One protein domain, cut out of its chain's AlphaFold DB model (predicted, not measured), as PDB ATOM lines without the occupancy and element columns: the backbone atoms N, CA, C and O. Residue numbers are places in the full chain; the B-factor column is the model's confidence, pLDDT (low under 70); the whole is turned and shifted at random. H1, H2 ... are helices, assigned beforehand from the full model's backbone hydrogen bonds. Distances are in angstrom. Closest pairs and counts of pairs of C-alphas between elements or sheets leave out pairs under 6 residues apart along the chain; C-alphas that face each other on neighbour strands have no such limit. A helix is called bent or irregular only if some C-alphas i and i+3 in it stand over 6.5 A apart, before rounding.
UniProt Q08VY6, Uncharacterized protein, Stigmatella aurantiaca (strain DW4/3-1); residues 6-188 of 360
ATOM      1  N   ASP A   6      -1.636  -9.242 -23.781       84.81
ATOM      2  CA  ASP A   6      -1.549  -9.839 -25.114       84.81
ATOM      3  C   ASP A   6      -0.139  -9.703 -25.707       84.81
ATOM      4  O   ASP A   6       0.378 -10.630 -26.334       84.81
ATOM      5  N   ALA A   7       0.544  -8.585 -25.444       85.81
ATOM      6  CA  ALA A   7       1.921  -8.380 -25.887       85.81
ATOM      7  C   ALA A   7       2.922  -9.260 -25.118       85.81
ATOM      8  O   ALA A   7       3.917  -9.730 -25.687       85.81
ATOM      9  N   LEU A   8       2.652  -9.519 -23.834       87.62
ATOM     10  CA  LEU A   8       3.428 -10.469 -23.040       87.62
ATOM     11  C   LEU A   8       3.239 -11.899 -23.561       87.62
ATOM     12  O   LEU A   8       4.227 -12.602 -23.773       87.62
ATOM     13  N   VAL A   9       1.994 -12.307 -23.829       88.75
ATOM     14  CA  VAL A   9       1.674 -13.614 -24.423       88.75
ATOM     15  C   VAL A   9       2.353 -13.767 -25.783       88.75
ATOM     16  O   VAL A   9       2.982 -14.794 -26.027       88.75
ATOM     17  N   GLY A  10       2.315 -12.738 -26.633       91.06
ATOM     18  CA  GLY A  10       3.027 -12.732 -27.911       91.06
ATOM     19  C   GLY A  10       4.538 -12.921 -27.750       91.06
ATOM     20  O   GLY A  10       5.146 -13.704 -28.478       91.06
ATOM     21  N   SER A  11       5.145 -12.279 -26.747       93.06
ATOM     22  CA  SER A  11       6.580 -12.424 -26.468       93.06
ATOM     23  C   SER A  11       6.950 -13.830 -25.995       93.06
ATOM     24  O   SER A  11       7.906 -14.415 -26.501       93.06
ATOM     25  N   VAL A  12       6.181 -14.391 -25.059       93.56
ATOM     26  CA  VAL A  12       6.386 -15.761 -24.561       93.56
ATOM     27  C   VAL A  12       6.157 -16.778 -25.677       93.56
ATOM     28  O   VAL A  12       6.947 -17.707 -25.838       93.56
ATOM     29  N   SER A  13       5.126 -16.575 -26.498       93.19
ATOM     30  CA  SER A  13       4.854 -17.421 -27.656       93.19
ATOM     31  C   SER A  13       6.004 -17.391 -28.661       93.19
ATOM     32  O   SER A  13       6.374 -18.445 -29.165       93.19
ATOM     33  N   ALA A  14       6.589 -16.223 -28.942       95.06
ATOM     34  CA  ALA A  14       7.737 -16.115 -29.839       95.06
ATOM     35  C   ALA A  14       8.974 -16.832 -29.271       95.06
ATOM     36  O   ALA A  14       9.654 -17.549 -30.002       95.06
ATOM     37  N   MET A  15       9.242 -16.699 -27.966       96.25
ATOM     38  CA  MET A  15      10.320 -17.434 -27.289       96.25
ATOM     39  C   MET A  15      10.121 -18.951 -27.365       96.25
ATOM     40  O   MET A  15      11.066 -19.682 -27.655       96.25
ATOM     41  N   TRP A  16       8.892 -19.428 -27.156       95.75
ATOM     42  CA  TRP A  16       8.572 -20.844 -27.318       95.75
ATOM     43  C   TRP A  16       8.765 -21.303 -28.769       95.75
ATOM     44  O   TRP A  16       9.384 -22.340 -29.002       95.75
ATOM     45  N   SER A  17       8.324 -20.510 -29.753       96.06
ATOM     46  CA  SER A  17       8.532 -20.812 -31.175       96.06
ATOM     47  C   SER A  17      10.013 -20.974 -31.526       96.06
ATOM     48  O   SER A  17      10.345 -21.846 -32.324       96.06
ATOM     49  N   VAL A  18      10.902 -20.183 -30.917       97.56
ATOM     50  CA  VAL A  18      12.358 -20.315 -31.089       97.56
ATOM     51  C   VAL A  18      12.876 -21.660 -30.566       97.56
ATOM     52  O   VAL A  18      13.651 -22.320 -31.252       97.56
ATOM     53  N   LEU A  19      12.462 -22.070 -29.365       96.06
ATOM     54  CA  LEU A  19      13.014 -23.255 -28.697       96.06
ATOM     55  C   LEU A  19      12.379 -24.582 -29.140       96.06
ATOM     56  O   LEU A  19      13.048 -25.617 -29.122       96.06
ATOM     57  N   HIS A  20      11.095 -24.562 -29.499       93.94
ATOM     58  CA  HIS A  20      10.273 -25.767 -29.673       93.94
ATOM     59  C   HIS A  20       9.446 -25.780 -30.963       93.94
ATOM     60  O   HIS A  20       8.970 -26.833 -31.378       93.94
ATOM     61  N   GLY A  21       9.243 -24.620 -31.590       90.38
ATOM     62  CA  GLY A  21       8.376 -24.468 -32.760       90.38
ATOM     63  C   GLY A  21       9.115 -24.332 -34.090       90.38
ATOM     64  O   GLY A  21       8.501 -23.860 -35.043       90.38
ATOM     65  N   ASP A  22      10.410 -24.654 -34.156       93.56
ATOM     66  CA  ASP A  22      11.268 -24.487 -35.346       93.56
ATOM     67  C   ASP A  22      11.206 -23.074 -35.964       93.56
ATOM     68  O   ASP A  22      11.337 -22.873 -37.175       93.56
ATOM     69  N   GLY A  23      10.960 -22.067 -35.124       94.56
ATOM     70  CA  GLY A  23      10.814 -20.673 -35.526       94.56
ATOM     71  C   GLY A  23       9.464 -20.322 -36.167       94.56
ATOM     72  O   GLY A  23       9.297 -19.215 -36.678       94.56
ATOM     73  N   ALA A  24       8.480 -21.222 -36.149       94.06
ATOM     74  CA  ALA A  24       7.130 -20.925 -36.612       94.06
ATOM     75  C   ALA A  24       6.361 -20.121 -35.550       94.06
ATOM     76  O   ALA A  24       5.990 -20.649 -34.497       94.06
ATOM     77  N   LEU A  25       6.111 -18.839 -35.829       92.62
ATOM     78  CA  LEU A  25       5.286 -17.979 -34.978       92.62
ATOM     79  C   LEU A  25       3.846 -18.495 -34.901       92.62
ATOM     80  O   LEU A  25       3.255 -18.870 -35.915       92.62
ATOM     81  N   LEU A  26       3.271 -18.462 -33.700       90.12
ATOM     82  CA  LEU A  26       1.860 -18.771 -33.499       90.12
ATOM     83  C   LEU A  26       1.001 -17.547 -33.811       90.12
ATOM     84  O   LEU A  26       1.304 -16.428 -33.395       90.12
ATOM     85  N   THR A  27      -0.102 -17.763 -34.522       86.50
ATOM     86  CA  THR A  27      -1.123 -16.729 -34.709       86.50
ATOM     87  C   THR A  27      -2.073 -16.690 -33.513       86.50
ATOM     88  O   THR A  27      -2.211 -17.667 -32.775       86.50
ATOM     89  N   ALA A  28      -2.837 -15.602 -33.370       83.31
ATOM     90  CA  ALA A  28      -3.916 -15.534 -32.381       83.31
ATOM     91  C   ALA A  28      -4.926 -16.692 -32.528       83.31
ATOM     92  O   ALA A  28      -5.474 -17.169 -31.541       83.31
ATOM     93  N   THR A  29      -5.137 -17.194 -33.751       84.44
ATOM     94  CA  THR A  29      -6.016 -18.351 -33.987       84.44
ATOM     95  C   THR A  29      -5.394 -19.646 -33.468       84.44
ATOM     96  O   THR A  29      -6.104 -20.492 -32.929       84.44
ATOM     97  N   ASP A  30      -4.077 -19.812 -33.595       85.62
ATOM     98  CA  ASP A  30      -3.381 -20.995 -33.081       85.62
ATOM     99  C   ASP A  30      -3.421 -21.054 -31.553       85.62
ATOM    100  O   ASP A  30      -3.591 -22.137 -30.993       85.62
ATOM    101  N   LEU A  31      -3.388 -19.896 -30.886       81.19
ATOM    102  CA  LEU A  31      -3.534 -19.773 -29.430       81.19
ATOM    103  C   LEU A  31      -4.936 -20.142 -28.909       81.19
ATOM    104  O   LEU A  31      -5.129 -20.271 -27.703       81.19
ATOM    105  N   LEU A  32      -5.908 -20.356 -29.798       84.06
ATOM    106  CA  LEU A  32      -7.243 -20.857 -29.456       84.06
ATOM    107  C   LEU A  32      -7.406 -22.355 -29.763       84.06
ATOM    108  O   LEU A  32      -8.411 -22.963 -29.394       84.06
ATOM    109  N   ARG A  33      -6.432 -22.979 -30.440       84.62
ATOM    110  CA  ARG A  33      -6.490 -24.387 -30.856       84.62
ATOM    111  C   ARG A  33      -5.777 -25.272 -29.842       84.62
ATOM    112  O   ARG A  33      -4.555 -25.235 -29.713       84.62
ATOM    113  N   GLY A  34      -6.532 -26.150 -29.181       80.75
ATOM    114  CA  GLY A  34      -5.998 -27.055 -28.156       80.75
ATOM    115  C   GLY A  34      -4.820 -27.927 -28.619       80.75
ATOM    116  O   GLY A  34      -3.949 -28.233 -27.813       80.75
ATOM    117  N   GLU A  35      -4.750 -28.279 -29.905       85.00
ATOM    118  CA  GLU A  35      -3.636 -29.047 -30.488       85.00
ATOM    119  C   GLU A  35      -2.296 -28.297 -30.469       85.00
ATOM    120  O   GLU A  35      -1.250 -28.926 -30.349       85.00
ATOM    121  N   LYS A  36      -2.319 -26.961 -30.569       79.75
ATOM    122  CA  LYS A  36      -1.120 -26.110 -30.518       79.75
ATOM    123  C   LYS A  36      -0.830 -25.626 -29.100       79.75
ATOM    124  O   LYS A  36       0.318 -25.630 -28.671       79.75
ATOM    125  N   VAL A  37      -1.875 -25.275 -28.351       82.94
ATOM    126  CA  VAL A  37      -1.741 -24.715 -27.000       82.94
ATOM    127  C   VAL A  37      -1.300 -25.759 -25.977       82.94
ATOM    128  O   VAL A  37      -0.518 -25.430 -25.093       82.94
ATOM    129  N   ARG A  38      -1.769 -27.014 -26.063       86.56
ATOM    130  CA  ARG A  38      -1.425 -28.042 -25.061       86.56
ATOM    131  C   ARG A  38       0.075 -28.379 -25.035       86.56
ATOM    132  O   ARG A  38       0.622 -28.363 -23.934       86.56
ATOM    133  N   PRO A  39       0.754 -28.642 -26.174       87.06
ATOM    134  CA  PRO A  39       2.205 -28.841 -26.181       87.06
ATOM    135  C   PRO A  39       2.956 -27.618 -25.653       87.06
ATOM    136  O   PRO A  39       3.773 -27.750 -24.750       87.06
ATOM    137  N   MET A  40       2.586 -26.419 -26.120       89.19
ATOM    138  CA  MET A  40       3.196 -25.174 -25.653       89.19
ATOM    139  C   MET A  40       3.062 -24.998 -24.138       89.19
ATOM    140  O   MET A  40       4.036 -24.685 -23.463       89.19
ATOM    141  N   ALA A  41       1.870 -25.226 -23.582       88.19
ATOM    142  CA  ALA A  41       1.643 -25.132 -22.145       88.19
ATOM    143  C   ALA A  41       2.492 -26.146 -21.369       88.19
ATOM    144  O   ALA A  41       3.035 -25.803 -20.323       88.19
ATOM    145  N   GLN A  42       2.637 -27.371 -21.879       92.19
ATOM    146  CA  GLN A  42       3.458 -28.394 -21.240       92.19
ATOM    147  C   GLN A  42       4.945 -28.014 -21.228       92.19
ATOM    148  O   GLN A  42       5.591 -28.133 -20.185       92.19
ATOM    149  N   ASP A  43       5.474 -27.527 -22.351       92.19
ATOM    150  CA  ASP A  43       6.866 -27.077 -22.454       92.19
ATOM    151  C   ASP A  43       7.126 -25.856 -21.571       92.19
ATOM    152  O   ASP A  43       8.126 -25.798 -20.849       92.19
ATOM    153  N   LEU A  44       6.201 -24.890 -21.585       91.12
ATOM    154  CA  LEU A  44       6.291 -23.693 -20.762       91.12
ATOM    155  C   LEU A  44       6.229 -24.038 -19.281       91.12
ATOM    156  O   LEU A  44       7.039 -23.511 -18.541       91.12
ATOM    157  N   VAL A  45       5.360 -24.945 -18.826       93.25
ATOM    158  CA  VAL A  45       5.339 -25.374 -17.413       93.25
ATOM    159  C   VAL A  45       6.690 -25.954 -16.989       93.25
ATOM    160  O   VAL A  45       7.162 -25.659 -15.893       93.25
ATOM    161  N   ASN A  46       7.338 -26.725 -17.864       91.38
ATOM    162  CA  ASN A  46       8.629 -27.345 -17.571       91.38
ATOM    163  C   ASN A  46       9.801 -26.348 -17.576       91.38
ATOM    164  O   ASN A  46      10.807 -26.589 -16.914       91.38
ATOM    165  N   SER A  47       9.689 -25.249 -18.326       92.12
ATOM    166  CA  SER A  47      10.760 -24.259 -18.527       92.12
ATOM    167  C   SER A  47      10.427 -22.869 -17.973       92.12
ATOM    168  O   SER A  47      11.194 -21.925 -18.172       92.12
ATOM    169  N   TRP A  48       9.304 -22.725 -17.256       94.44
ATOM    170  CA  TRP A  48       8.742 -21.420 -16.895       94.44
ATOM    171  C   TRP A  48       9.721 -20.591 -16.083       94.44
ATOM    172  O   TRP A  48       9.906 -19.421 -16.387       94.44
ATOM    173  N   GLU A  49      10.388 -21.203 -15.103       95.31
ATOM    174  CA  GLU A  49      11.376 -20.517 -14.271       95.31
ATOM    175  C   GLU A  49      12.520 -19.933 -15.113       95.31
ATOM    176  O   GLU A  49      12.904 -18.779 -14.917       95.31
ATOM    177  N   THR A  50      13.024 -20.683 -16.099       96.06
ATOM    178  CA  THR A  50      14.066 -20.217 -17.023       96.06
ATOM    179  C   THR A  50      13.556 -19.078 -17.900       96.06
ATOM    180  O   THR A  50      14.225 -18.050 -18.018       96.06
ATOM    181  N   VAL A  51      12.359 -19.220 -18.478       95.81
ATOM    182  CA  VAL A  51      11.745 -18.204 -19.349       95.81
ATOM    183  C   VAL A  51      11.450 -16.916 -18.576       95.81
ATOM    184  O   VAL A  51      11.847 -15.834 -19.013       95.81
ATOM    185  N   SER A  52      10.802 -17.011 -17.413       95.56
ATOM    186  CA  SER A  52      10.413 -15.857 -16.603       95.56
ATOM    187  C   SER A  52      11.628 -15.137 -16.029       95.56
ATOM    188  O   SER A  52      11.707 -13.913 -16.112       95.56
ATOM    189  N   THR A  53      12.603 -15.880 -15.497       96.00
ATOM    190  CA  THR A  53      13.841 -15.295 -14.959       96.00
ATOM    191  C   THR A  53      14.636 -14.621 -16.069       96.00
ATOM    192  O   THR A  53      15.084 -13.488 -15.902       96.00
ATOM    193  N   ASN A  54      14.732 -15.247 -17.248       97.00
ATOM    194  CA  ASN A  54      15.374 -14.629 -18.402       97.00
ATOM    195  C   ASN A  54      14.698 -13.315 -18.815       97.00
ATOM    196  O   ASN A  54      15.396 -12.336 -19.069       97.00
ATOM    197  N   ALA A  55      13.365 -13.289 -18.874       95.44
ATOM    198  CA  ALA A  55      12.623 -12.091 -19.246       95.44
ATOM    199  C   ALA A  55      12.818 -10.957 -18.228       95.44
ATOM    200  O   ALA A  55      13.078  -9.824 -18.628       95.44
ATOM    201  N   ILE A  56      12.742 -11.258 -16.927       95.25
ATOM    202  CA  ILE A  56      12.900 -10.272 -15.848       95.25
ATOM    203  C   ILE A  56      14.325  -9.714 -15.822       95.25
ATOM    204  O   ILE A  56      14.515  -8.499 -15.849       95.25
ATOM    205  N   GLU A  57      15.333 -10.584 -15.797       96.19
ATOM    206  CA  GLU A  57      16.734 -10.159 -15.760       96.19
ATOM    207  C   GLU A  57      17.151  -9.453 -17.047       96.19
ATOM    208  O   GLU A  57      17.810  -8.422 -16.994       96.19
ATOM    209  N   GLY A  58      16.752  -9.977 -18.208       96.00
ATOM    210  CA  GLY A  58      17.056  -9.355 -19.492       96.00
ATOM    211  C   GLY A  58      16.401  -7.981 -19.634       96.00
ATOM    212  O   GLY A  58      17.042  -7.050 -20.113       96.00
ATOM    213  N   ALA A  59      15.160  -7.814 -19.164       94.44
ATOM    214  CA  ALA A  59      14.514  -6.503 -19.118       94.44
ATOM    215  C   ALA A  59      15.249  -5.546 -18.170       94.44
ATOM    216  O   ALA A  59      15.437  -4.382 -18.516       94.44
ATOM    217  N   LYS A  60      15.729  -6.041 -17.022       95.31
ATOM    218  CA  LYS A  60      16.552  -5.252 -16.103       95.31
ATOM    219  C   LYS A  60      17.875  -4.816 -16.740       95.31
ATOM    220  O   LYS A  60      18.230  -3.656 -16.616       95.31
ATOM    221  N   LEU A  61      18.555  -5.684 -17.493       95.19
ATOM    222  CA  LEU A  61      19.776  -5.308 -18.223       95.19
ATOM    223  C   LEU A  61      19.528  -4.187 -19.246       95.19
ATOM    224  O   LEU A  61      20.409  -3.366 -19.488       95.19
ATOM    225  N   VAL A  62      18.342  -4.135 -19.859       95.50
ATOM    226  CA  VAL A  62      17.943  -3.043 -20.766       95.50
ATOM    227  C   VAL A  62      17.642  -1.756 -19.985       95.50
ATOM    228  O   VAL A  62      18.049  -0.669 -20.405       95.50
ATOM    229  N   ASP A  63      16.971  -1.878 -18.838       93.31
ATOM    230  CA  ASP A  63      16.633  -0.765 -17.942       93.31
ATOM    231  C   ASP A  63      17.875  -0.124 -17.302       93.31
ATOM    232  O   ASP A  63      18.021   1.097 -17.332       93.31
ATOM    233  N   ASP A  64      18.838  -0.935 -16.853       93.31
ATOM    234  CA  ASP A  64      20.133  -0.495 -16.311       93.31
ATOM    235  C   ASP A  64      20.913   0.349 -17.341       93.31
ATOM    236  O   ASP A  64      21.699   1.228 -16.991       93.31
ATOM    237  N   ARG A  65      20.642   0.146 -18.637       92.06
ATOM    238  CA  ARG A  65      21.213   0.919 -19.754       92.06
ATOM    239  C   ARG A  65      20.356   2.116 -20.163       92.06
ATOM    240  O   ARG A  65      20.672   2.787 -21.151       92.06
ATOM    241  N   SER A  66      19.320   2.420 -19.382       91.94
ATOM    242  CA  SER A  66      18.359   3.519 -19.529       91.94
ATOM    243  C   SER A  66      17.450   3.439 -20.763       91.94
ATOM    244  O   SER A  66      16.870   4.452 -21.174       91.94
ATOM    245  N   PHE A  67      17.267   2.252 -21.348       93.56
ATOM    246  CA  PHE A  67      16.334   2.053 -22.456       93.56
ATOM    247  C   PHE A  67      14.923   1.750 -21.953       93.56
ATOM    248  O   PHE A  67      14.658   0.742 -21.312       93.56
ATOM    249  N   HIS A  68      13.979   2.596 -22.355       92.31
ATOM    250  CA  HIS A  68      12.582   2.513 -21.922       92.31
ATOM    251  C   HIS A  68      11.636   2.396 -23.118       92.31
ATOM    252  O   HIS A  68      11.741   3.182 -24.069       92.31
ATOM    253  N   PHE A  69      10.692   1.454 -23.047       91.25
ATOM    254  CA  PHE A  69       9.639   1.291 -24.050       91.25
ATOM    255  C   PHE A  69       8.747   2.536 -24.124       91.25
ATOM    256  O   PHE A  69       8.377   3.115 -23.103       91.25
ATOM    257  N   GLY A  70       8.408   2.960 -25.342       89.06
ATOM    258  CA  GLY A  70       7.627   4.170 -25.609       89.06
ATOM    259  C   GLY A  70       8.455   5.460 -25.629       89.06
ATOM    260  O   GLY A  70       8.041   6.421 -26.273       89.06
ATOM    261  N   THR A  71       9.640   5.465 -25.010       89.25
ATOM    262  CA  THR A  71      10.568   6.611 -25.038       89.25
ATOM    263  C   THR A  71      11.694   6.393 -26.045       89.25
ATOM    264  O   THR A  71      11.901   7.216 -26.932       89.25
ATOM    265  N   HIS A  72      12.413   5.274 -25.933       92.19
ATOM    266  CA  HIS A  72      13.623   5.012 -26.722       92.19
ATOM    267  C   HIS A  72      13.364   4.023 -27.860       92.19
ATOM    268  O   HIS A  72      13.918   4.165 -28.948       92.19
ATOM    269  N   TYR A  73      12.475   3.054 -27.644       92.25
ATOM    270  CA  TYR A  73      12.040   2.110 -28.668       92.25
ATOM    271  C   TYR A  73      10.522   1.961 -28.661       92.25
ATOM    272  O   TYR A  73       9.885   2.019 -27.607       92.25
ATOM    273  N   ARG A  74       9.934   1.797 -29.850       90.12
ATOM    274  CA  ARG A  74       8.470   1.784 -30.040       90.12
ATOM    275  C   ARG A  74       7.879   0.413 -30.353       90.12
ATOM    276  O   ARG A  74       6.671   0.248 -30.255       90.12
ATOM    277  N   SER A  75       8.710  -0.561 -30.716       92.00
ATOM    278  CA  SER A  75       8.276  -1.928 -31.013       92.00
ATOM    279  C   SER A  75       8.740  -2.880 -29.918       92.00
ATOM    280  O   SER A  75       9.933  -2.936 -29.620       92.00
ATOM    281  N   LEU A  76       7.814  -3.647 -29.336       91.94
ATOM    282  CA  LEU A  76       8.160  -4.675 -28.348       91.94
ATOM    283  C   LEU A  76       8.940  -5.837 -28.969       91.94
ATOM    284  O   LEU A  76       9.736  -6.446 -28.264       91.94
ATOM    285  N   ASN A  77       8.828  -6.060 -30.284       93.81
ATOM    286  CA  ASN A  77       9.599  -7.086 -30.996       93.81
ATOM    287  C   ASN A  77      11.113  -6.920 -30.808       93.81
ATOM    288  O   ASN A  77      11.837  -7.912 -30.768       93.81
ATOM    289  N   VAL A  78      11.584  -5.678 -30.639       94.81
ATOM    290  CA  VAL A  78      12.984  -5.373 -30.313       94.81
ATOM    291  C   VAL A  78      13.411  -6.096 -29.038       94.81
ATOM    292  O   VAL A  78      14.439  -6.771 -29.025       94.81
ATOM    293  N   LEU A  79      12.608  -5.950 -27.981       95.12
ATOM    294  CA  LEU A  79      12.866  -6.547 -26.679       95.12
ATOM    295  C   LEU A  79      12.617  -8.055 -26.724       95.12
ATOM    296  O   LEU A  79      13.452  -8.815 -26.249       95.12
ATOM    297  N   THR A  80      11.523  -8.501 -27.347       96.00
ATOM    298  CA  THR A  80      11.201  -9.925 -27.506       96.00
ATOM    299  C   THR A  80      12.359 -10.696 -28.133       96.00
ATOM    300  O   THR A  80      12.736 -11.743 -27.615       96.00
ATOM    301  N   LEU A  81      12.970 -10.169 -29.200       97.75
ATOM    302  CA  LEU A  81      14.093 -10.821 -29.877       97.75
ATOM    303  C   LEU A  81      15.383 -10.804 -29.053       97.75
ATOM    304  O   LEU A  81      16.079 -11.814 -29.031       97.75
ATOM    305  N   LEU A  82      15.682  -9.720 -28.325       97.12
ATOM    306  CA  LEU A  82      16.816  -9.700 -27.389       97.12
ATOM    307  C   LEU A  82      16.657 -10.739 -26.279       97.12
ATOM    308  O   LEU A  82      17.601 -11.454 -25.942       97.12
ATOM    309  N   LEU A  83      15.456 -10.825 -25.711       97.62
ATOM    310  CA  LEU A  83      15.154 -11.776 -24.654       97.62
ATOM    311  C   LEU A  83      15.175 -13.213 -25.184       97.62
ATOM    312  O   LEU A  83      15.728 -14.076 -24.511       97.62
ATOM    313  N   ALA A  84      14.643 -13.471 -26.382       98.31
ATOM    314  CA  ALA A  84      14.705 -14.782 -27.029       98.31
ATOM    315  C   ALA A  84      16.147 -15.188 -27.374       98.31
ATOM    316  O   ALA A  84      16.531 -16.333 -27.151       98.31
ATOM    317  N   TRP A  85      16.970 -14.249 -27.843       98.56
ATOM    318  CA  TRP A  85      18.396 -14.473 -28.080       98.56
ATOM    319  C   TRP A  85      19.128 -14.859 -26.787       98.56
ATOM    320  O   TRP A  85      19.818 -15.878 -26.748       98.56
ATOM    321  N   ARG A  86      18.919 -14.112 -25.692       98.25
ATOM    322  CA  ARG A  86      19.509 -14.434 -24.379       98.25
ATOM    323  C   ARG A  86      18.985 -15.764 -23.831       98.25
ATOM    324  O   ARG A  86      19.737 -16.516 -23.206       98.25
ATOM    325  N   LEU A  87      17.713 -16.069 -24.097       98.44
ATOM    326  CA  LEU A  87      17.059 -17.294 -23.651       98.44
ATOM    327  C   LEU A  87      17.763 -18.541 -24.180       98.44
ATOM    328  O   LEU A  87      17.832 -19.516 -23.446       98.44
ATOM    329  N   LEU A  88      18.336 -18.516 -25.388       98.50
ATOM    330  CA  LEU A  88      19.080 -19.661 -25.928       98.50
ATOM    331  C   LEU A  88      20.216 -20.098 -24.990       98.50
ATOM    332  O   LEU A  88      20.349 -21.279 -24.677       98.50
ATOM    333  N   GLY A  89      21.000 -19.139 -24.484       98.06
ATOM    334  CA  GLY A  89      22.070 -19.414 -23.522       98.06
ATOM    335  C   GLY A  89      21.533 -19.864 -22.161       98.06
ATOM    336  O   GLY A  89      22.058 -20.803 -21.564       98.06
ATOM    337  N   ARG A  90      20.450 -19.239 -21.681       97.81
ATOM    338  CA  ARG A  90      19.797 -19.621 -20.414       97.81
ATOM    339  C   ARG A  90      19.205 -21.032 -20.467       97.81
ATOM    340  O   ARG A  90      19.363 -21.790 -19.514       97.81
ATOM    341  N   GLN A  91      18.581 -21.393 -21.583       97.44
ATOM    342  CA  GLN A  91      18.004 -22.711 -21.808       97.44
ATOM    343  C   GLN A  91      19.091 -23.777 -21.935       97.44
ATOM    344  O   GLN A  91      18.950 -24.855 -21.363       97.44
ATOM    345  N   TRP A  92      20.193 -23.474 -22.626       98.00
ATOM    346  CA  TRP A  92      21.345 -24.370 -22.684       98.00
ATOM    347  C   TRP A  92      21.912 -24.647 -21.285       98.00
ATOM    348  O   TRP A  92      22.093 -25.804 -20.916       98.00
ATOM    349  N   LEU A  93      22.097 -23.608 -20.463       96.88
ATOM    350  CA  LEU A  93      22.584 -23.755 -19.088       96.88
ATOM    351  C   LEU A  93      21.641 -24.594 -18.209       96.88
ATOM    352  O   LEU A  93      22.105 -25.351 -17.358       96.88
ATOM    353  N   ALA A  94      20.327 -24.475 -18.410       94.75
ATOM    354  CA  ALA A  94      19.336 -25.260 -17.675       94.75
ATOM    355  C   ALA A  94      19.421 -26.766 -17.990       94.75
ATOM    356  O   ALA A  94      19.096 -27.591 -17.137       94.75
ATOM    357  N   THR A  95      19.880 -27.133 -19.190       93.31
ATOM    358  CA  THR A  95      20.013 -28.531 -19.630       93.31
ATOM    359  C   THR A  95      21.442 -29.075 -19.542       93.31
ATOM    360  O   THR A  95      21.630 -30.284 -19.670       93.31
ATOM    361  N   HIS A  96      22.433 -28.220 -19.263       94.56
ATOM    362  CA  HIS A  96      23.854 -28.571 -19.177       94.56
ATOM    363  C   HIS A  96      24.433 -28.177 -17.812       94.56
ATOM    364  O   HIS A  96      24.936 -27.064 -17.643       94.56
ATOM    365  N   PRO A  97      24.391 -29.078 -16.814       91.19
ATOM    366  CA  PRO A  97      24.938 -28.805 -15.492       91.19
ATOM    367  C   PRO A  97      26.434 -28.483 -15.550       91.19
ATOM    368  O   PRO A  97      27.248 -29.296 -15.988       91.19
ATOM    369  N   LEU A  98      26.799 -27.300 -15.060       95.19
ATOM    370  CA  LEU A  98      28.181 -26.844 -14.946       95.19
ATOM    371  C   LEU A  98      28.635 -26.826 -13.483       95.19
ATOM    372  O   LEU A  98      27.826 -26.743 -12.557       95.19
ATOM    373  N   SER A  99      29.953 -26.848 -13.268       96.19
ATOM    374  CA  SER A  99      30.517 -26.516 -11.957       96.19
ATOM    375  C   SER A  99      30.177 -25.069 -11.590       96.19
ATOM    376  O   SER A  99      29.962 -24.235 -12.468       96.19
ATOM    377  N   VAL A 100      30.167 -24.744 -10.294       95.75
ATOM    378  CA  VAL A 100      29.817 -23.392  -9.810       95.75
ATOM    379  C   VAL A 100      30.643 -22.302 -10.506       95.75
ATOM    380  O   VAL A 100      30.083 -21.303 -10.946       95.75
ATOM    381  N   LEU A 101      31.953 -22.521 -10.664       96.06
ATOM    382  CA  LEU A 101      32.849 -21.568 -11.323       96.06
ATOM    383  C   LEU A 101      32.546 -21.421 -12.823       96.06
ATOM    384  O   LEU A 101      32.523 -20.307 -13.335       96.06
ATOM    385  N   ALA A 102      32.305 -22.532 -13.524       96.06
ATOM    386  CA  ALA A 102      31.992 -22.502 -14.951       96.06
ATOM    387  C   ALA A 102      30.610 -21.886 -15.221       96.06
ATOM    388  O   ALA A 102      30.450 -21.151 -16.191       96.06
ATOM    389  N   LYS A 103      29.638 -22.132 -14.334       97.00
ATOM    390  CA  LYS A 103      28.326 -21.484 -14.365       97.00
ATOM    391  C   LYS A 103      28.463 -19.967 -14.234       97.00
ATOM    392  O   LYS A 103      28.024 -19.259 -15.129       97.00
ATOM    393  N   ASP A 104      29.116 -19.481 -13.176       97.00
ATOM    394  CA  ASP A 104      29.321 -18.039 -12.954       97.00
ATOM    395  C   ASP A 104      30.048 -17.373 -14.138       97.00
ATOM    396  O   ASP A 104      29.638 -16.312 -14.611       97.00
ATOM    397  N   GLY A 105      31.084 -18.029 -14.674       97.75
ATOM    398  CA  GLY A 105      31.799 -17.555 -15.860       97.75
ATOM    399  C   GLY A 105      30.906 -17.450 -17.100       97.75
ATOM    400  O   GLY A 105      30.938 -16.433 -17.794       97.75
ATOM    401  N   PHE A 106      30.074 -18.462 -17.357       98.19
ATOM    402  CA  PHE A 106      29.143 -18.462 -18.485       98.19
ATOM    403  C   PHE A 106      28.061 -17.386 -18.346       98.19
ATOM    404  O   PHE A 106      27.791 -16.666 -19.305       98.19
ATOM    405  N   GLU A 107      27.465 -17.235 -17.161       96.94
ATOM    406  CA  GLU A 107      26.434 -16.220 -16.910       96.94
ATOM    407  C   GLU A 107      26.984 -14.806 -17.128       96.94
ATOM    408  O   GLU A 107      26.378 -14.011 -17.848       96.94
ATOM    409  N   LYS A 108      28.190 -14.524 -16.619       97.38
ATOM    410  CA  LYS A 108      28.890 -13.255 -16.872       97.38
ATOM    411  C   LYS A 108      29.192 -13.043 -18.351       97.38
ATOM    412  O   LYS A 108      29.029 -11.932 -18.848       97.38
ATOM    413  N   ALA A 109      29.628 -14.082 -19.063       98.00
ATOM    414  CA  ALA A 109      29.907 -13.988 -20.493       98.00
ATOM    415  C   ALA A 109      28.634 -13.717 -21.313       98.00
ATOM    416  O   ALA A 109      28.677 -12.924 -22.258       98.00
ATOM    417  N   LEU A 110      27.508 -14.330 -20.938       97.94
ATOM    418  CA  LEU A 110      26.207 -14.118 -21.565       97.94
ATOM    419  C   LEU A 110      25.700 -12.691 -21.333       97.94
ATOM    420  O   LEU A 110      25.322 -12.017 -22.292       97.94
ATOM    421  N   ASP A 111      25.743 -12.204 -20.092       96.25
ATOM    422  CA  ASP A 111      25.298 -10.848 -19.757       96.25
ATOM    423  C   ASP A 111      26.226  -9.779 -20.359       96.25
ATOM    424  O   ASP A 111      25.749  -8.762 -20.866       96.25
ATOM    425  N   ALA A 112      27.538 -10.031 -20.423       95.38
ATOM    426  CA  ALA A 112      28.473  -9.165 -21.139       95.38
ATOM    427  C   ALA A 112      28.184  -9.135 -22.651       95.38
ATOM    428  O   ALA A 112      28.180  -8.068 -23.265       95.38
ATOM    429  N   ALA A 113      27.903 -10.289 -23.269       96.25
ATOM    430  CA  ALA A 113      27.521 -10.348 -24.678       96.25
ATOM    431  C   ALA A 113      26.194  -9.615 -24.940       96.25
ATOM    432  O   ALA A 113      26.080  -8.922 -25.954       96.25
ATOM    433  N   PHE A 114      25.226  -9.721 -24.024       95.62
ATOM    434  CA  PHE A 114      23.975  -8.967 -24.071       95.62
ATOM    435  C   PHE A 114      24.244  -7.460 -24.017       95.62
ATOM    436  O   PHE A 114      23.844  -6.729 -24.924       95.62
ATOM    437  N   GLY A 115      24.986  -7.000 -23.004       92.25
ATOM    438  CA  GLY A 115      25.324  -5.590 -22.806       92.25
ATOM    439  C   GLY A 115      26.041  -4.970 -24.007       92.25
ATOM    440  O   GLY A 115      25.667  -3.889 -24.452       92.25
ATOM    441  N   ASN A 116      26.995  -5.691 -24.604       91.56
ATOM    442  CA  ASN A 116      27.772  -5.210 -25.750       91.56
ATOM    443  C   ASN A 116      26.956  -5.042 -27.044       91.56
ATOM    444  O   ASN A 116      27.396  -4.344 -27.957       91.56
ATOM    445  N   ASN A 117      25.792  -5.689 -27.153       92.00
ATOM    446  CA  ASN A 117      25.015  -5.719 -28.395       92.00
ATOM    447  C   ASN A 117      23.624  -5.085 -28.285       92.00
ATOM    448  O   ASN A 117      23.088  -4.645 -29.305       92.00
ATOM    449  N   CYS A 118      23.034  -5.039 -27.088       94.25
ATOM    450  CA  CYS A 118      21.643  -4.628 -26.898       94.25
ATOM    451  C   CYS A 118      21.372  -3.198 -27.380       94.25
ATOM    452  O   CYS A 118      20.401  -2.982 -28.103       94.25
ATOM    453  N   ASP A 119      22.253  -2.243 -27.079       95.06
ATOM    454  CA  ASP A 119      22.053  -0.841 -27.452       95.06
ATOM    455  C   ASP A 119      22.014  -0.650 -28.966       95.06
ATOM    456  O   ASP A 119      21.075  -0.059 -29.504       95.06
ATOM    457  N   ARG A 120      23.022  -1.191 -29.663       95.62
ATOM    458  CA  ARG A 120      23.116  -1.121 -31.124       95.62
ATOM    459  C   ARG A 120      21.918  -1.799 -31.767       95.62
ATOM    460  O   ARG A 120      21.305  -1.206 -32.646       95.62
ATOM    461  N   TRP A 121      21.510  -2.966 -31.275       96.75
ATOM    462  CA  TRP A 121      20.315  -3.638 -31.776       96.75
ATOM    463  C   TRP A 121      19.045  -2.793 -31.612       96.75
ATOM    464  O   TRP A 121      18.282  -2.625 -32.570       96.75
ATOM    465  N   ILE A 122      18.817  -2.232 -30.420       96.31
ATOM    466  CA  ILE A 122      17.634  -1.412 -30.134       96.31
ATOM    467  C   ILE A 122      17.587  -0.203 -31.074       96.31
ATOM    468  O   ILE A 122      16.562   0.056 -31.708       96.31
ATOM    469  N   LEU A 123      18.706   0.510 -31.195       96.62
ATOM    470  CA  LEU A 123      18.810   1.723 -32.001       96.62
ATOM    471  C   LEU A 123      18.709   1.419 -33.501       96.62
ATOM    472  O   LEU A 123      17.879   2.003 -34.199       96.62
ATOM    473  N   MET A 124      19.506   0.473 -34.000       97.00
ATOM    474  CA  MET A 124      19.618   0.169 -35.430       97.00
ATOM    475  C   MET A 124      18.363  -0.495 -35.984       97.00
ATOM    476  O   MET A 124      17.925  -0.176 -37.088       97.00
ATOM    477  N   SER A 125      17.721  -1.389 -35.230       95.62
ATOM    478  CA  SER A 125      16.474  -2.007 -35.695       95.62
ATOM    479  C   SER A 125      15.352  -0.969 -35.849       95.62
ATOM    480  O   SER A 125      14.530  -1.071 -36.760       95.62
ATOM    481  N   GLN A 126      15.350   0.086 -35.030       93.69
ATOM    482  CA  GLN A 126      14.411   1.194 -35.175       93.69
ATOM    483  C   GLN A 126      14.800   2.153 -36.309       93.69
ATOM    484  O   GLN A 126      13.952   2.466 -37.142       93.69
ATOM    485  N   TRP A 127      16.055   2.604 -36.368       95.56
ATOM    486  CA  TRP A 127      16.521   3.575 -37.369       95.56
ATOM    487  C   TRP A 127      16.545   3.018 -38.791       95.56
ATOM    488  O   TRP A 127      16.220   3.733 -39.730       95.56
ATOM    489  N   SER A 128      16.802   1.722 -38.960       95.19
ATOM    490  CA  SER A 128      16.628   1.043 -40.254       95.19
ATOM    491  C   SER A 128      15.163   0.920 -40.704       95.19
ATOM    492  O   SER A 128      14.899   0.467 -41.816       95.19
ATOM    493  N   GLY A 129      14.191   1.267 -39.851       92.44
ATOM    494  CA  GLY A 129      12.768   1.120 -40.150       92.44
ATOM    495  C   GLY A 129      12.281  -0.333 -40.158       92.44
ATOM    496  O   GLY A 129      11.216  -0.614 -40.715       92.44
ATOM    497  N   ARG A 130      13.024  -1.263 -39.535       93.06
ATOM    498  CA  ARG A 130      12.720  -2.708 -39.536       93.06
ATOM    499  C   ARG A 130      11.308  -3.024 -39.041       93.06
ATOM    500  O   ARG A 130      10.675  -3.952 -39.534       93.06
ATOM    501  N   TRP A 131      10.804  -2.214 -38.112       91.75
ATOM    502  CA  TRP A 131       9.482  -2.349 -37.488       91.75
ATOM    503  C   TRP A 131       8.387  -1.500 -38.159       91.75
ATOM    504  O   TRP A 131       7.411  -1.117 -37.517       91.75
ATOM    505  N   GLY A 132       8.575  -1.163 -39.439       85.81
ATOM    506  CA  GLY A 132       7.614  -0.431 -40.263       85.81
ATOM    507  C   GLY A 132       6.597  -1.334 -40.978       85.81
ATOM    508  O   GLY A 132       5.895  -2.132 -40.366       85.81
ATOM    509  N   LYS A 133       6.491  -1.206 -42.309       71.38
ATOM    510  CA  LYS A 133       5.408  -1.804 -43.127       71.38
ATOM    511  C   LYS A 133       5.435  -3.341 -43.276       71.38
ATOM    512  O   LYS A 133       4.550  -3.882 -43.926       71.38
ATOM    513  N   SER A 134       6.398  -4.040 -42.669       82.69
ATOM    514  CA  SER A 134       6.573  -5.501 -42.792       82.69
ATOM    515  C   SER A 134       7.004  -6.162 -41.477       82.69
ATOM    516  O   SER A 134       7.765  -7.130 -41.484       82.69
ATOM    517  N   THR A 135       6.540  -5.622 -40.350       88.19
ATOM    518  CA  THR A 135       6.940  -6.046 -38.999       88.19
ATOM    519  C   THR A 135       6.761  -7.541 -38.750       88.19
ATOM    520  O   THR A 135       7.683  -8.169 -38.237       88.19
ATOM    521  N   ASP A 136       5.636  -8.128 -39.163       88.44
ATOM    522  CA  ASP A 136       5.351  -9.548 -38.906       88.44
ATOM    523  C   ASP A 136       6.309 -10.469 -39.665       88.44
ATOM    524  O   ASP A 136       6.835 -11.430 -39.105       88.44
ATOM    525  N   LYS A 137       6.598 -10.135 -40.930       92.62
ATOM    526  CA  LYS A 137       7.576 -10.873 -41.734       92.62
ATOM    527  C   LYS A 137       8.975 -10.749 -41.136       92.62
ATOM    528  O   LYS A 137       9.658 -11.755 -40.988       92.62
ATOM    529  N   ALA A 138       9.381  -9.534 -40.765       94.31
ATOM    530  CA  ALA A 138      10.682  -9.306 -40.145       94.31
ATOM    531  C   ALA A 138      10.829 -10.102 -38.840       94.31
ATOM    532  O   ALA A 138      11.850 -10.749 -38.632       94.31
ATOM    533  N   LEU A 139       9.801 -10.097 -37.983       95.31
ATOM    534  CA  LEU A 139       9.798 -10.886 -36.753       95.31
ATOM    535  C   LEU A 139       9.917 -12.388 -37.048       95.31
ATOM    536  O   LEU A 139      10.719 -13.058 -36.404       95.31
ATOM    537  N   ALA A 140       9.162 -12.906 -38.020       95.88
ATOM    538  CA  ALA A 140       9.217 -14.315 -38.406       95.88
ATOM    539  C   ALA A 140      10.617 -14.730 -38.889       95.88
ATOM    540  O   ALA A 140      11.120 -15.773 -38.474       95.88
ATOM    541  N   ASP A 141      11.263 -13.899 -39.711       96.81
ATOM    542  CA  ASP A 141      12.617 -14.156 -40.209       96.81
ATOM    543  C   ASP A 141      13.636 -14.203 -39.049       96.81
ATOM    544  O   ASP A 141      14.425 -15.144 -38.956       96.81
ATOM    545  N   TYR A 142      13.564 -13.257 -38.104       97.94
ATOM    546  CA  TYR A 142      14.443 -13.239 -36.928       97.94
ATOM    547  C   TYR A 142      14.196 -14.397 -35.953       97.94
ATOM    548  O   TYR A 142      15.137 -14.959 -35.393       97.94
ATOM    549  N   VAL A 143      12.940 -14.787 -35.744       98.31
ATOM    550  CA  VAL A 143      12.603 -15.944 -34.903       98.31
ATOM    551  C   VAL A 143      13.104 -17.244 -35.537       98.31
ATOM    552  O   VAL A 143      13.631 -18.106 -34.836       98.31
ATOM    553  N   LYS A 144      13.028 -17.364 -36.866       98.44
ATOM    554  CA  LYS A 144      13.584 -18.501 -37.605       98.44
ATOM    555  C   LYS A 144      15.108 -18.570 -37.527       98.44
ATOM    556  O   LYS A 144      15.662 -19.654 -37.359       98.44
ATOM    557  N   ASP A 145      15.776 -17.424 -37.608       98.44
ATOM    558  CA  ASP A 145      17.217 -17.307 -37.379       98.44
ATOM    559  C   ASP A 145      17.623 -17.850 -35.999       98.44
ATOM    560  O   ASP A 145      18.543 -18.664 -35.904       98.44
ATOM    561  N   LEU A 146      16.912 -17.441 -34.942       98.75
ATOM    562  CA  LEU A 146      17.181 -17.904 -33.579       98.75
ATOM    563  C   LEU A 146      16.874 -19.391 -33.393       98.75
ATOM    564  O   LEU A 146      17.615 -20.070 -32.690       98.75
ATOM    565  N   ALA A 147      15.826 -19.916 -34.028       98.62
ATOM    566  CA  ALA A 147      15.529 -21.346 -33.988       98.62
ATOM    567  C   ALA A 147      16.646 -22.174 -34.646       98.62
ATOM    568  O   ALA A 147      17.081 -23.187 -34.101       98.62
ATOM    569  N   ALA A 148      17.179 -21.704 -35.779       98.50
ATOM    570  CA  ALA A 148      18.315 -22.345 -36.437       98.50
ATOM    571  C   ALA A 148      19.593 -22.303 -35.580       98.50
ATOM    572  O   ALA A 148      20.394 -23.240 -35.613       98.50
ATOM    573  N   ASP A 149      19.799 -21.232 -34.813       98.56
ATOM    574  CA  ASP A 149      20.903 -21.160 -33.855       98.56
ATOM    575  C   ASP A 149      20.669 -22.062 -32.649       98.56
ATOM    576  O   ASP A 149      21.610 -22.712 -32.198       98.56
ATOM    577  N   TRP A 150      19.429 -22.171 -32.169       98.44
ATOM    578  CA  TRP A 150      19.073 -23.085 -31.090       98.44
ATOM    579  C   TRP A 150      19.396 -24.534 -31.448       98.44
ATOM    580  O   TRP A 150      20.061 -25.199 -30.662       98.44
ATOM    581  N   THR A 151      19.038 -24.995 -32.654       97.50
ATOM    582  CA  THR A 151      19.387 -26.347 -33.131       97.50
ATOM    583  C   THR A 151      20.892 -26.625 -33.041       97.50
ATOM    584  O   THR A 151      21.301 -27.742 -32.727       97.50
ATOM    585  N   LYS A 152      21.732 -25.612 -33.295       97.50
ATOM    586  CA  LYS A 152      23.189 -25.726 -33.139       97.50
ATOM    587  C   LYS A 152      23.561 -25.744 -31.658       97.50
ATOM    588  O   LYS A 152      24.190 -26.696 -31.204       97.50
ATOM    589  N   ILE A 153      23.133 -24.724 -30.911       98.31
ATOM    590  CA  ILE A 153      23.465 -24.501 -29.497       98.31
ATOM    591  C   ILE A 153      23.091 -25.701 -28.631       98.31
ATOM    592  O   ILE A 153      23.900 -26.125 -27.814       98.31
ATOM    593  N   SER A 154      21.913 -26.293 -28.832       96.69
ATOM    594  CA  SER A 154      21.426 -27.417 -28.025       96.69
ATOM    595  C   SER A 154      22.318 -28.661 -28.093       96.69
ATOM    596  O   SER A 154      22.206 -29.529 -27.236       96.69
ATOM    597  N   SER A 155      23.171 -28.760 -29.119       96.12
ATOM    598  CA  SER A 155      24.114 -29.868 -29.312       96.12
ATOM    599  C   SER A 155      25.538 -29.573 -28.826       96.12
ATOM    600  O   SER A 155      26.375 -30.476 -28.809       96.12
ATOM    601  N   LEU A 156      25.832 -28.325 -28.447       97.62
ATOM    602  CA  LEU A 156      27.158 -27.912 -27.996       97.62
ATOM    603  C   LEU A 156      27.402 -28.341 -26.550       97.62
ATOM    604  O   LEU A 156      26.506 -28.288 -25.714       97.62
ATOM    605  N   SER A 157      28.641 -28.717 -26.243       94.19
ATOM    606  CA  SER A 157      29.063 -29.114 -24.895       94.19
ATOM    607  C   SER A 157      29.922 -28.063 -24.189       94.19
ATOM    608  O   SER A 157      29.991 -28.063 -22.960       94.19
ATOM    609  N   ALA A 158      30.569 -27.164 -24.937       95.19
ATOM    610  CA  ALA A 158      31.444 -26.139 -24.385       95.19
ATOM    611  C   ALA A 158      30.709 -24.792 -24.224       95.19
ATOM    612  O   ALA A 158      30.131 -24.298 -25.196       95.19
ATOM    613  N   PRO A 159      30.777 -24.150 -23.038       96.81
ATOM    614  CA  PRO A 159      30.169 -22.837 -22.805       96.81
ATOM    615  C   PRO A 159      30.634 -21.757 -23.795       96.81
ATOM    616  O   PRO A 159      29.828 -20.950 -24.257       96.81
ATOM    617  N   ASP A 160      31.920 -21.755 -24.156       97.31
ATOM    618  CA  ASP A 160      32.497 -20.747 -25.054       97.31
ATOM    619  C   ASP A 160      31.941 -20.849 -26.481       97.31
ATOM    620  O   ASP A 160      31.683 -19.823 -27.113       97.31
ATOM    621  N   ASP A 161      31.671 -22.067 -26.961       98.19
ATOM    622  CA  ASP A 161      31.087 -22.289 -28.288       98.19
ATOM    623  C   ASP A 161      29.655 -21.738 -28.353       98.19
ATOM    624  O   ASP A 161      29.257 -21.131 -29.349       98.19
ATOM    625  N   VAL A 162      28.886 -21.881 -27.266       98.50
ATOM    626  CA  VAL A 162      27.536 -21.307 -27.155       98.50
ATOM    627  C   VAL A 162      27.593 -19.783 -27.238       98.50
ATOM    628  O   VAL A 162      26.863 -19.173 -28.022       98.50
ATOM    629  N   ILE A 163      28.495 -19.155 -26.475       98.44
ATOM    630  CA  ILE A 163      28.683 -17.699 -26.507       98.44
ATOM    631  C   ILE A 163      29.141 -17.226 -27.894       98.44
ATOM    632  O   ILE A 163      28.696 -16.170 -28.351       98.44
ATOM    633  N   ALA A 164      29.991 -17.989 -28.586       98.38
ATOM    634  CA  ALA A 164      30.449 -17.657 -29.932       98.38
ATOM    635  C   ALA A 164      29.296 -17.627 -30.949       98.38
ATOM    636  O   ALA A 164      29.181 -16.658 -31.704       98.38
ATOM    637  N   VAL A 165      28.398 -18.623 -30.929       98.62
ATOM    638  CA  VAL A 165      27.202 -18.637 -31.796       98.62
ATOM    639  C   VAL A 165      26.314 -17.423 -31.518       98.62
ATOM    640  O   VAL A 165      25.885 -16.737 -32.448       98.62
ATOM    641  N   LEU A 166      26.083 -17.111 -30.240       98.44
ATOM    642  CA  LEU A 166      25.254 -15.978 -29.837       98.44
ATOM    643  C   LEU A 166      25.837 -14.634 -30.294       98.44
ATOM    644  O   LEU A 166      25.102 -13.799 -30.830       98.44
ATOM    645  N   LYS A 167      27.146 -14.420 -30.127       97.94
ATOM    646  CA  LYS A 167      27.824 -13.202 -30.598       97.94
ATOM    647  C   LYS A 167      27.738 -13.061 -32.115       97.94
ATOM    648  O   LYS A 167      27.327 -12.005 -32.594       97.94
ATOM    649  N   ALA A 168      28.021 -14.135 -32.853       98.25
ATOM    650  CA  ALA A 168      27.951 -14.137 -34.312       98.25
ATOM    651  C   ALA A 168      26.552 -13.758 -34.829       98.25
ATOM    652  O   ALA A 168      26.431 -13.021 -35.808       98.25
ATOM    653  N   ARG A 169      25.484 -14.200 -34.147       97.94
ATOM    654  CA  ARG A 169      24.107 -13.813 -34.485       97.94
ATOM    655  C   ARG A 169      23.880 -12.307 -34.367       97.94
ATOM    656  O   ARG A 169      23.369 -11.694 -35.304       97.94
ATOM    657  N   MET A 170      24.266 -11.704 -33.242       96.94
ATOM    658  CA  MET A 170      24.084 -10.262 -33.044       96.94
ATOM    659  C   MET A 170      24.946  -9.441 -34.003       96.94
ATOM    660  O   MET A 170      24.477  -8.431 -34.524       96.94
ATOM    661  N   GLU A 171      26.171  -9.881 -34.287       96.19
ATOM    662  CA  GLU A 171      27.035  -9.250 -35.288       96.19
ATOM    663  C   GLU A 171      26.403  -9.284 -36.684       96.19
ATOM    664  O   GLU A 171      26.345  -8.250 -37.351       96.19
ATOM    665  N   ALA A 172      25.854 -10.431 -37.099       97.88
ATOM    666  CA  ALA A 172      25.169 -10.568 -38.382       97.88
ATOM    667  C   ALA A 172      23.942  -9.648 -38.480       97.88
ATOM    668  O   ALA A 172      23.763  -8.947 -39.478       97.88
ATOM    669  N   TRP A 173      23.111  -9.609 -37.436       97.62
ATOM    670  CA  TRP A 173      21.940  -8.735 -37.390       97.62
ATOM    671  C   TRP A 173      22.310  -7.253 -37.390       97.62
ATOM    672  O   TRP A 173      21.746  -6.494 -38.174       97.62
ATOM    673  N   ASN A 174      23.272  -6.837 -36.566       96.25
ATOM    674  CA  ASN A 174      23.731  -5.450 -36.528       96.25
ATOM    675  C   ASN A 174      24.358  -5.039 -37.870       96.25
ATOM    676  O   ASN A 174      24.032  -3.975 -38.394       96.25
ATOM    677  N   GLY A 175      25.184  -5.898 -38.475       96.56
ATOM    678  CA  GLY A 175      25.767  -5.655 -39.797       96.56
ATOM    679  C   GLY A 175      24.706  -5.457 -40.883       96.56
ATOM    680  O   GLY A 175      24.793  -4.512 -41.666       96.56
ATOM    681  N   ALA A 176      23.647  -6.272 -40.875       96.88
ATOM    682  CA  ALA A 176      22.535  -6.177 -41.823       96.88
ATOM    683  C   ALA A 176      21.631  -4.942 -41.635       96.88
ATOM    684  O   ALA A 176      20.777  -4.686 -42.480       96.88
ATOM    685  N   LEU A 177      21.766  -4.202 -40.528       97.31
ATOM    686  CA  LEU A 177      20.996  -2.984 -40.249       97.31
ATOM    687  C   LEU A 177      21.828  -1.708 -40.430       97.31
ATOM    688  O   LEU A 177      21.280  -0.606 -40.373       97.31
ATOM    689  N   GLN A 178      23.148  -1.830 -40.596       96.56
ATOM    690  CA  GLN A 178      24.070  -0.698 -40.518       96.56
ATOM    691  C   GLN A 178      23.891   0.307 -41.652       96.56
ATOM    692  O   GLN A 178      23.921   1.512 -41.390       96.56
ATOM    693  N   ALA A 179      23.690  -0.161 -42.883       96.94
ATOM    694  CA  ALA A 179      23.552   0.713 -44.043       96.94
ATOM    695  C   ALA A 179      22.299   1.594 -43.928       96.94
ATOM    696  O   ALA A 179      22.395   2.819 -43.989       96.94
ATOM    697  N   GLU A 180      21.137   0.989 -43.679       97.50
ATOM    698  CA  GLU A 180      19.869   1.706 -43.538       97.50
ATOM    699  C   GLU A 180      19.850   2.599 -42.296       97.50
ATOM    700  O   GLU A 180      19.346   3.717 -42.359       97.50
ATOM    701  N   SER A 181      20.442   2.154 -41.182       97.62
ATOM    702  CA  SER A 181      20.541   2.983 -39.972       97.62
ATOM    703  C   SER A 181      21.455   4.193 -40.180       97.62
ATOM    704  O   SER A 181      21.152   5.279 -39.695       97.62
ATOM    705  N   SER A 182      22.558   4.032 -40.917       97.62
ATOM    706  CA  SER A 182      23.453   5.148 -41.258       97.62
ATOM    707  C   SER A 182      22.761   6.129 -42.195       97.62
ATOM    708  O   SER A 182      22.806   7.333 -41.956       97.62
ATOM    709  N   LYS A 183      22.046   5.607 -43.200       97.62
ATOM    710  CA  LYS A 183      21.226   6.414 -44.102       97.62
ATOM    711  C   LYS A 183      20.159   7.204 -43.344       97.62
ATOM    712  O   LYS A 183      19.997   8.383 -43.609       97.62
ATOM    713  N   TYR A 184      19.484   6.597 -42.366       96.81
ATOM    714  CA  TYR A 184      18.541   7.313 -41.505       96.81
ATOM    715  C   TYR A 184      19.191   8.519 -40.815       96.81
ATOM    716  O   TYR A 184      18.594   9.588 -40.783       96.81
ATOM    717  N   ILE A 185      20.412   8.374 -40.285       97.69
ATOM    718  CA  ILE A 185      21.136   9.481 -39.640       97.69
ATOM    719  C   ILE A 185      21.529  10.561 -40.653       97.69
ATOM    720  O   ILE A 185      21.415  11.750 -40.348       97.69
ATOM    721  N   ASP A 186      21.951  10.171 -41.855       96.69
ATOM    722  CA  ASP A 186      22.267  11.109 -42.934       96.69
ATOM    723  C   ASP A 186      21.023  11.901 -43.364       96.69
ATOM    724  O   ASP A 186      21.060  13.134 -43.375       96.69
ATOM    725  N   ASP A 187      19.902  11.211 -43.568       95.12
ATOM    726  CA  ASP A 187      18.618  11.777 -43.993       95.12
ATOM    727  C   ASP A 187      17.871  12.503 -42.854       95.12
ATOM    728  O   ASP A 187      16.862  13.168 -43.091       95.12
ATOM    729  N   LEU A 188      18.346  12.400 -41.605       93.88
ATOM    730  CA  LEU A 188      17.697  13.007 -40.447       93.88
ATOM    731  C   LEU A 188      17.742  14.539 -40.536       93.88
ATOM    732  O   LEU A 188      18.752  15.179 -40.218       93.88
TER     733      LEU A 188
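This is residues 6 to 188 of the 360 residues of an uncharacterized protein of Stigmatella aurantiaca (strain DW4/3-1) (UniProt Q08VY6). H3 runs through the core of a helical bundle, with H1, H4a, H5 and H6a round it and H2b, the second arm of the bent helix H2, crossing over it. H3, H4a, H5 and H6a run nearly along one another, while the arm H2a turns away from H2b and lies near H1 at the rim, and H6b packs on H4b at one end. The 183 printed residues hold six named helices, H1 to H6 in chain order, and no named strand: the class is all helix. The whole is compact, with a radius of gyration of the C-alphas of 16.3 A, and its C-alphas span 49 by 43 by 27 A.

The longest helix by residues is H2, residues 34 to 64, assigned as one helix by its hydrogen bonds but bent: C-alphas 46 and 49 are 8.1 A apart. Its arms are H2a, residues 34 to 46, and H2b, residues 49 to 64 and 21.9 A long, which starts at C-alpha 49 (11.376, -20.517, -14.271). H1 covers residues 6 to 20, from C-alpha 6 at (-1.549, -9.839, -25.114). H3, residues 76 to 95, is 28.0 A long and has a kink of 29 degrees near residue 86. H4, residues 100 to 127, is likewise one helix by its hydrogen bonds but bent, with C-alphas 116 and 119 7.4 A apart; its arms are H4a, residues 100 to 116 and 24.3 A long, and H4b, residues 119 to 127. H5, residues 135 to 153, is 26.5 A long. H6, residues 159 to 187, is also one helix by its hydrogen bonds but bent, with C-alphas 176 and 179 7.3 A apart; its arms are H6a, residues 159 to 176 and 26.4 A long, and H6b, residues 179 to 187, ending at C-alpha 187 (18.618, 11.777, -43.993).

H2a and H2b are about perpendicular, at 75 degrees. H2b touches H3 at a steep tilt of 50 degrees, opposite ways, the closest C-alphas being those of Ala 55 and Leu 83, 6.0 A apart. H2a is close to but not clearly touching H1, with the C-alphas of Trp 16 and Met 40 closest at 7.1 A. H3 is the hub, touching five other helices, and H1, H3, H4a, H5 and H6a form a bundle, a group of helices packed together. H1 touches H3 at a steep tilt of 42 degrees, the same way, closest at the C-alphas of Met 15 and Ala 84, 5.1 A apart. H5 touches H3 at a shallow tilt of 14 degrees, the same way, with the C-alphas of Leu 88 and Trp 150 closest at 6.2 A. H3 and H4a form a helical hairpin at a shallow tilt of 16 degrees, with the C-alphas of Gly 89 and Leu 110 closest at 7.0 A. H5 and H6a form another at 25 degrees, with the C-alphas of Ile 153 and Val 162 closest at 5.7 A. H4a and H6a touch at a shallow tilt of 5 degrees, the same way, closest at the C-alphas of Phe 106 and Pro 159, 6.2 A apart, while H4a and H5 are apart. H6b touches H4b, with the C-alphas of Trp 127 and Ser 181 closest at 4.8 A. Every O i to N i+4 pair is within hydrogen-bond range in H1, H2b, H4a, H6a and H6b; the counts are 7 of 9 in H2a, 15 of 16 in H3, 4 of 5 in H4b and 14 of 15 in H5.

The C-alphas farthest apart are those of Ser 99 and Asp 187, at 51.3 A. The printed part has no cut. The links H1 to H2, with 13 residues, and H2 to H3, with 11, are long. The mean pLDDT of the printed part is 94.1, and no printed residue is under 70.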